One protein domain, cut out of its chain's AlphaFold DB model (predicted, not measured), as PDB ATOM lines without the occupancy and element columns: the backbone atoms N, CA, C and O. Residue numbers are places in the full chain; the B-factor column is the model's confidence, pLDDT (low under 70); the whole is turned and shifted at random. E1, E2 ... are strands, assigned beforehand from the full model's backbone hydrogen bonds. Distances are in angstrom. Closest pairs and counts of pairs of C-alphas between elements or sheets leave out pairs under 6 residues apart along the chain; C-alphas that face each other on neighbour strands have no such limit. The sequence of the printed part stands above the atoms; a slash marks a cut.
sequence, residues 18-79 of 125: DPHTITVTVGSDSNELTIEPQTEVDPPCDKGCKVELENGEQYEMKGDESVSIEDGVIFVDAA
ATOM      1  N   ASP A  18     248.387 207.614 135.356       94.44
ATOM      2  CA  ASP A  18     247.901 208.955 135.663       94.44
ATOM      3  C   ASP A  18     247.465 209.686 134.377       94.44
ATOM      4  O   ASP A  18     248.021 209.445 133.305       94.44
ATOM      5  N   PRO A  19     246.428 210.544 134.429       95.00
ATOM      6  CA  PRO A  19     246.038 211.348 133.278       95.00
ATOM      7  C   PRO A  19     247.102 212.407 132.981       95.00
ATOM      8  O   PRO A  19     247.580 213.066 133.903       95.00
ATOM      9  N   HIS A  20     247.380 212.630 131.697       95.56
ATOM     10  CA  HIS A  20     248.337 213.640 131.249       95.56
ATOM     11  C   HIS A  20     247.665 214.729 130.429       95.56
ATOM     12  O   HIS A  20     246.864 214.454 129.531       95.56
ATOM     13  N   THR A  21     247.998 215.982 130.732       95.25
ATOM     14  CA  THR A  21     247.530 217.131 129.954       95.25
ATOM     15  C   THR A  21     248.612 217.571 128.979       95.25
ATOM     16  O   THR A  21     249.759 217.811 129.355       95.25
ATOM     17  N   ILE A  22     248.222 217.711 127.715       94.38
ATOM     18  CA  ILE A  22     249.082 218.179 126.635       94.38
ATOM     19  C   ILE A  22     248.480 219.417 125.978       94.38
ATOM     20  O   ILE A  22     247.264 219.561 125.866       94.38
ATOM     21  N   THR A  23     249.337 220.298 125.485       95.25
ATOM     22  CA  THR A  23     248.957 221.419 124.630       95.25
ATOM     23  C   THR A  23     249.452 221.157 123.220       95.25
ATOM     24  O   THR A  23     250.649 221.074 122.970       95.25
ATOM     25  N   VAL A  24     248.526 221.056 122.275       93.94
ATOM     26  CA  VAL A  24     248.822 220.880 120.856       93.94
ATOM     27  C   VAL A  24     248.708 222.228 120.158       93.94
ATOM     28  O   VAL A  24     247.640 222.838 120.123       93.94
ATOM     29  N   THR A  25     249.808 222.696 119.579       94.38
ATOM     30  CA  THR A  25     249.877 223.930 118.798       94.38
ATOM     31  C   THR A  25     250.004 223.613 117.311       94.38
ATOM     32  O   THR A  25     250.995 223.031 116.870       94.38
ATOM     33  N   VAL A  26     249.035 224.065 116.515       92.12
ATOM     34  CA  VAL A  26     249.008 223.931 115.052       92.12
ATOM     35  C   VAL A  26     249.103 225.319 114.436       92.12
ATOM     36  O   VAL A  26     248.152 226.101 114.455       92.12
ATOM     37  N   GLY A  27     250.267 225.662 113.885       88.62
ATOM     38  CA  GLY A  27     250.506 226.994 113.333       88.62
ATOM     39  C   GLY A  27     250.402 228.093 114.398       88.62
ATOM     40  O   GLY A  27     251.368 228.357 115.106       88.62
ATOM     41  N   SER A  28     249.257 228.780 114.473       88.44
ATOM     42  CA  SER A  28     248.977 229.831 115.473       88.44
ATOM     43  C   SER A  28     247.892 229.448 116.481       88.44
ATOM     44  O   SER A  28     247.680 230.179 117.447       88.44
ATOM     45  N   ASP A  29     247.214 228.325 116.267       90.62
ATOM     46  CA  ASP A  29     246.146 227.833 117.127       90.62
ATOM     47  C   ASP A  29     246.731 226.871 118.161       90.62
ATOM     48  O   ASP A  29     247.632 226.096 117.852       90.62
ATOM     49  N   SER A  30     246.255 226.929 119.405       92.44
ATOM     50  CA  SER A  30     246.662 226.007 120.471       92.44
ATOM     51  C   SER A  30     245.437 225.419 121.151       92.44
ATOM     52  O   SER A  30     244.462 226.130 121.402       92.44
ATOM     53  N   ASN A  31     245.486 224.122 121.430       91.50
ATOM     54  CA  ASN A  31     244.412 223.381 122.063       91.50
ATOM     55  C   ASN A  31     244.969 222.497 123.176       91.50
ATOM     56  O   ASN A  31     245.929 221.766 122.962       91.50
ATOM     57  N   GLU A  32     244.363 222.576 124.352       94.31
ATOM     58  CA  GLU A  32     244.720 221.733 125.487       94.31
ATOM     59  C   GLU A  32     243.834 220.485 125.491       94.31
ATOM     60  O   GLU A  32     242.609 220.578 125.375       94.31
ATOM     61  N   LEU A  33     244.465 219.322 125.618       93.62
ATOM     62  CA  LEU A  33     243.833 218.011 125.623       93.62
ATOM     63  C   LEU A  33     244.309 217.247 126.853       93.62
ATOM     64  O   LEU A  33     245.495 217.228 127.164       93.62
ATOM     65  N   THR A  34     243.384 216.606 127.559       94.94
ATOM     66  CA  THR A  34     243.720 215.683 128.650       94.94
ATOM     67  C   THR A  34     243.510 214.262 128.163       94.94
ATOM     68  O   THR A  34     242.423 213.933 127.685       94.94
ATOM     69  N   ILE A  35     244.548 213.444 128.283       94.81
ATOM     70  CA  ILE A  35     244.565 212.048 127.862       94.81
ATOM     71  C   ILE A  35     244.433 211.190 129.115       94.81
ATOM     72  O   ILE A  35     245.309 211.192 129.985       94.81
ATOM     73  N   GLU A  36     243.308 210.488 129.235       96.19
ATOM     74  CA  GLU A  36     243.067 209.585 130.360       96.19
ATOM     75  C   GLU A  36     244.045 208.393 130.345       96.19
ATOM     76  O   GLU A  36     244.585 208.052 129.291       96.19
ATOM     77  N   PRO A  37     244.273 207.732 131.493       96.38
ATOM     78  CA  PRO A  37     245.125 206.550 131.561       96.38
ATOM     79  C   PRO A  37     244.677 205.464 130.580       96.38
ATOM     80  O   PRO A  37     243.477 205.205 130.440       96.38
ATOM     81  N   GLN A  38     245.635 204.786 129.946       93.25
ATOM     82  CA  GLN A  38     245.392 203.689 128.994       93.25
ATOM     83  C   GLN A  38     244.469 204.084 127.829       93.25
ATOM     84  O   GLN A  38     243.733 203.248 127.298       93.25
ATOM     85  N   THR A  39     244.458 205.370 127.475       93.62
ATOM     86  CA  THR A  39     243.600 205.934 126.432       93.62
ATOM     87  C   THR A  39     244.448 206.599 125.364       93.62
ATOM     88  O   THR A  39     245.528 207.116 125.633       93.62
ATOM     89  N   GLU A  40     243.920 206.596 124.150       93.12
ATOM     90  CA  GLU A  40     244.541 207.171 122.971       93.12
ATOM     91  C   GLU A  40     243.663 208.283 122.393       93.12
ATOM     92  O   GLU A  40     242.430 208.226 122.473       93.12
ATOM     93  N   VAL A  41     244.304 209.309 121.840       92.69
ATOM     94  CA  VAL A  41     243.649 210.440 121.185       92.69
ATOM     95  C   VAL A  41     244.322 210.772 119.859       92.69
ATOM     96  O   VAL A  41     245.538 210.663 119.720       92.69
ATOM     97  N   ASP A  42     243.519 211.267 118.919       91.38
ATOM     98  CA  ASP A  42     243.968 211.748 117.612       91.38
ATOM     99  C   ASP A  42     243.887 213.285 117.570       91.38
ATOM    100  O   ASP A  42     242.850 213.854 117.191       91.38
ATOM    101  N   PRO A  43     244.920 214.010 118.034       87.81
ATOM    102  CA  PRO A  43     244.947 215.459 117.929       87.81
ATOM    103  C   PRO A  43     245.001 215.927 116.466       87.81
ATOM    104  O   PRO A  43     245.591 215.271 115.606       87.81
ATOM    105  N   PRO A  44     244.452 217.117 116.162       83.69
ATOM    106  CA  PRO A  44     244.555 217.691 114.827       83.69
ATOM    107  C   PRO A  44     246.015 218.064 114.540       83.69
ATOM    108  O   PRO A  44     246.503 219.072 115.042       83.69
ATOM    109  N   CYS A  45     246.721 217.257 113.748       87.19
ATOM    110  CA  CYS A  45     248.143 217.456 113.456       87.19
ATOM    111  C   CYS A  45     248.514 217.189 111.984       87.19
ATOM    112  O   CYS A  45     249.684 217.050 111.673       87.19
ATOM    113  N   ASP A  46     247.570 217.208 111.034       79.88
ATOM    114  CA  ASP A  46     247.781 216.801 109.623       79.88
ATOM    115  C   ASP A  46     248.903 217.536 108.844       79.88
ATOM    116  O   ASP A  46     249.233 217.185 107.711       79.88
ATOM    117  N   LYS A  47     249.416 218.652 109.374       81.69
ATOM    118  CA  LYS A  47     250.418 219.533 108.740       81.69
ATOM    119  C   LYS A  47     251.717 219.625 109.547       81.69
ATOM    120  O   LYS A  47     252.572 220.449 109.213       81.69
ATOM    121  N   GLY A  48     251.822 218.837 110.608       87.81
ATOM    122  CA  GLY A  48     252.780 219.010 111.682       87.81
ATOM    123  C   GLY A  48     252.271 219.967 112.756       87.81
ATOM    124  O   GLY A  48     251.556 220.942 112.489       87.81
ATOM    125  N   CYS A  49     252.638 219.671 113.992       92.06
ATOM    126  CA  CYS A  49     252.224 220.409 115.173       92.06
ATOM    127  C   CYS A  49     253.317 220.351 116.238       92.06
ATOM    128  O   CYS A  49     254.237 219.536 116.177       92.06
ATOM    129  N   LYS A  50     253.216 221.237 117.225       93.94
ATOM    130  CA  LYS A  50     254.049 221.188 118.419       93.94
ATOM    131  C   LYS A  50     253.207 220.690 119.581       93.94
ATOM    132  O   LYS A  50     252.183 221.297 119.880       93.94
ATOM    133  N   VAL A  51     253.642 219.621 120.226       93.88
ATOM    134  CA  VAL A  51     253.027 219.083 121.436       93.88
ATOM    135  C   VAL A  51     253.857 219.538 122.626       93.88
ATOM    136  O   VAL A  51     255.061 219.314 122.662       93.88
ATOM    137  N   GLU A  52     253.231 220.210 123.579       95.00
ATOM    138  CA  GLU A  52     253.826 220.588 124.857       95.00
ATOM    139  C   GLU A  52     253.188 219.760 125.972       95.00
ATOM    140  O   GLU A  52     251.965 219.681 126.062       95.00
ATOM    141  N   LEU A  53     254.008 219.142 126.811       93.81
ATOM    142  CA  LEU A  53     253.565 218.423 128.001       93.81
ATOM    143  C   LEU A  53     253.384 219.385 129.182       93.81
ATOM    144  O   LEU A  53     253.981 220.461 129.235       93.81
ATOM    145  N   GLU A  54     252.621 218.969 130.191       92.19
ATOM    146  CA  GLU A  54     252.423 219.722 131.441       92.19
ATOM    147  C   GLU A  54     253.721 220.042 132.208       92.19
ATOM    148  O   GLU A  54     253.769 220.992 132.993       92.19
ATOM    149  N   ASN A  55     254.793 219.283 131.964       89.38
ATOM    150  CA  ASN A  55     256.118 219.520 132.534       89.38
ATOM    151  C   ASN A  55     256.918 220.620 131.792       89.38
ATOM    152  O   ASN A  55     257.993 221.014 132.249       89.38
ATOM    153  N   GLY A  56     256.383 221.142 130.682       91.38
ATOM    154  CA  GLY A  56     256.988 222.170 129.837       91.38
ATOM    155  C   GLY A  56     257.897 221.639 128.726       91.38
ATOM    156  O   GLY A  56     258.496 222.443 128.006       91.38
ATOM    157  N   GLU A  57     258.027 220.319 128.569       92.75
ATOM    158  CA  GLU A  57     258.735 219.725 127.434       92.75
ATOM    159  C   GLU A  57     257.932 219.885 126.143       92.75
ATOM    160  O   GLU A  57     256.709 219.766 126.134       92.75
ATOM    161  N   GLN A  58     258.630 220.168 125.042       93.88
ATOM    162  CA  GLN A  58     258.034 220.436 123.736       93.88
ATOM    163  C   GLN A  58     258.588 219.477 122.684       93.88
ATOM    164  O   GLN A  58     259.801 219.305 122.573       93.88
ATOM    165  N   TYR A  59     257.696 218.938 121.860       92.25
ATOM    166  CA  TYR A  59     257.987 217.968 120.813       92.25
ATOM    167  C   TYR A  59     257.378 218.437 119.491       92.25
ATOM    168  O   TYR A  59     256.217 218.846 119.440       92.25
ATOM    169  N   GLU A  60     258.159 218.403 118.414       92.12
ATOM    170  CA  GLU A  60     257.675 218.698 117.063       92.12
ATOM    171  C   GLU A  60     257.267 217.399 116.371       92.12
ATOM    172  O   GLU A  60     258.111 216.543 116.121       92.12
ATOM    173  N   MET A  61     255.983 217.292 116.040       90.31
ATOM    174  CA  MET A  61     255.382 216.132 115.385       90.31
ATOM    175  C   MET A  61     255.089 216.446 113.918       90.31
ATOM    176  O   MET A  61     254.785 217.593 113.565       90.31
ATOM    177  N   LYS A  62     255.183 215.439 113.048       88.12
ATOM    178  CA  LYS A  62     254.910 215.546 111.607       88.12
ATOM    179  C   LYS A  62     253.434 215.406 111.265       88.12
ATOM    180  O   LYS A  62     252.995 216.060 110.318       88.12
ATOM    181  N   GLY A  63     252.679 214.665 112.069       86.38
ATOM    182  CA  GLY A  63     251.238 214.519 111.921       86.38
ATOM    183  C   GLY A  63     250.739 213.138 111.540       86.38
ATOM    184  O   GLY A  63     249.529 212.986 111.437       86.38
ATOM    185  N   ASP A  64     251.634 212.182 111.319       86.56
ATOM    186  CA  ASP A  64     251.343 210.818 110.865       86.56
ATOM    187  C   ASP A  64     252.129 209.767 111.677       86.56
ATOM    188  O   ASP A  64     252.108 208.580 111.347       86.56
ATOM    189  N   GLU A  65     252.796 210.186 112.763       87.81
ATOM    190  CA  GLU A  65     253.443 209.277 113.707       87.81
ATOM    191  C   GLU A  65     252.492 208.794 114.816       87.81
ATOM    192  O   GLU A  65     251.506 209.442 115.168       87.81
ATOM    193  N   SER A  66     252.817 207.647 115.405       90.75
ATOM    194  CA  SER A  66     252.194 207.140 116.626       90.75
ATOM    195  C   SER A  66     253.169 207.288 117.785       90.75
ATOM    196  O   SER A  66     254.322 206.854 117.695       90.75
ATOM    197  N   VAL A  67     252.713 207.899 118.873       93.44
ATOM    198  CA  VAL A  67     253.524 208.189 120.055       93.44
ATOM    199  C   VAL A  67     252.811 207.763 121.338       93.44
ATOM    200  O   VAL A  67     251.582 207.725 121.401       93.44
ATOM    201  N   SER A  68     253.587 207.472 122.380       94.69
ATOM    202  CA  SER A  68     253.093 207.096 123.707       94.69
ATOM    203  C   SER A  68     253.700 207.985 124.790       94.69
ATOM    204  O   SER A  68     254.854 208.391 124.680       94.69
ATOM    205  N   ILE A  69     252.925 208.294 125.828       94.75
ATOM    206  CA  ILE A  69     253.377 208.988 127.035       94.75
ATOM    207  C   ILE A  69     253.672 207.928 128.095       94.75
ATOM    208  O   ILE A  69     252.752 207.212 128.497       94.75
ATOM    209  N   GLU A  70     254.940 207.829 128.499       93.94
ATOM    210  CA  GLU A  70     255.403 206.956 129.588       93.94
ATOM    211  C   GLU A  70     256.282 207.759 130.553       93.94
ATOM    212  O   GLU A  70     257.162 208.500 130.118       93.94
ATOM    213  N   ASP A  71     256.061 207.619 131.859       91.75
ATOM    214  CA  ASP A  71     256.709 208.401 132.917       91.75
ATOM    215  C   ASP A  71     256.661 209.929 132.655       91.75
ATOM    216  O   ASP A  71     257.564 210.685 133.027       91.75
ATOM    217  N   GLY A  72     255.594 210.404 131.998       90.56
ATOM    218  CA  GLY A  72     255.425 211.815 131.642       90.56
ATOM    219  C   GLY A  72     256.389 212.332 130.568       90.56
ATOM    220  O   GLY A  72     256.630 213.537 130.514       90.56
ATOM    221  N   VAL A  73     256.940 211.458 129.720       91.75
ATOM    222  CA  VAL A  73     257.717 211.829 128.523       91.75
ATOM    223  C   VAL A  73     257.151 211.141 127.275       91.75
ATOM    224  O   VAL A  73     256.537 210.081 127.366       91.75
ATOM    225  N   ILE A  74     257.337 211.745 126.096       92.19
ATOM    226  CA  ILE A  74     256.823 211.189 124.832       92.19
ATOM    227  C   ILE A  74     257.856 210.267 124.167       92.19
ATOM    228  O   ILE A  74     259.005 210.660 123.952       92.19
ATOM    229  N   PHE A  75     257.405 209.088 123.742       92.94
ATOM    230  CA  PHE A  75     258.145 208.116 122.940       92.94
ATOM    231  C   PHE A  75     257.466 207.892 121.588       92.94
ATOM    232  O   PHE A  75     256.248 207.761 121.517       92.94
ATOM    233  N   VAL A  76     258.249 207.821 120.510       91.38
ATOM    234  CA  VAL A  76     257.739 207.512 119.164       91.38
ATOM    235  C   VAL A  76     257.697 205.996 118.981       91.38
ATOM    236  O   VAL A  76     258.745 205.352 118.982       91.38
ATOM    237  N   ASP A  77     256.496 205.440 118.822       88.50
ATOM    238  CA  ASP A  77     256.267 204.003 118.618       88.50
ATOM    239  C   ASP A  77     256.364 203.634 117.129       88.50
ATOM    240  O   ASP A  77     257.034 202.673 116.746       88.50
ATOM    241  N   ALA A  78     255.776 204.470 116.268       85.25
ATOM    242  CA  ALA A  78     255.865 204.344 114.819       85.25
ATOM    243  C   ALA A  78     256.055 205.721 114.180       85.25
ATOM    244  O   ALA A  78     255.212 206.601 114.327       85.25
ATOM    245  N   ALA A  79     257.154 205.906 113.453       77.62
ATOM    246  CA  ALA A  79     257.368 207.090 112.626       77.62
ATOM    247  C   ALA A  79     256.813 206.858 111.208       77.62
ATOM    248  O   ALA A  79     256.800 205.704 110.750       77.62
TER     249      ALA A  79
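Overview. This is residues 18 to 79 of the 125 residues of an uncharacterized protein of Hyphomicrobiales bacterium (UniProt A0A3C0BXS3). A strongly twisted antiparallel sheet, E2 - E1 - E4 - E5, makes one layer of a small, loosely formed strand sandwich; the hairpin E6 and E7, with short E3 beyond E6, lies across from it, only partly face to face. The 62 printed residues have no named helix and seven named strands, E1 to E7 in chain order; the class is all strand. The whole is compact, with a radius of gyration of the C-alphas of 10.7 A, and rounded, spanning 29 by 23 by 18 A.

Along the chain. E1, residues 20 to 26, begins at C-alpha 20 (248.337, 213.640, 131.249) and is 19.2 A long, as is E2, residues 29 to 35. E3, residues 39 to 41, is 6.9 A long. E4, residues 49 to 53, measures 13.0 A, and E5, residues 58 to 61, 9.8 A. E6, residues 66 to 70, measures 13.4 A. E7, residues 73 to 78, measures 15.7 A and ends at C-alpha 78 (255.865, 204.344, 114.819).

Arrangement. E1 and E2 form an antiparallel hairpin at 157 degrees, with N 24 and O 31 2.8 A apart. E1 and E4 are antiparallel at 155 degrees, with N 23 and O 52 2.8 A apart. E4 and E5 form a hairpin at 148 degrees, with N 51 and O 59 2.8 A apart. E2 and E5 are the edge strands. E3 pairs with no named strand; its closest C-alpha to E2 is Val 41, 6.9 A from that of Ile 35. E3 and E6 are near each other, with 5 pairs of C-alphas within 10 A. In the hairpin E6 and E7, at 148 degrees, N 68 and O 75 are 2.8 A apart. The closest C-alphas of E4 and E7, those of Leu 53 and Val 73, are 7.8 A apart. E4 and E6 are apart.

Size, cuts and confidence. The farthest C-alphas, those of Ser 28 and Gln 38, are 29.6 A apart. The printed part has no cut and no long link. The mean pLDDT of the printed part is 91.4, and no printed residue is under 70.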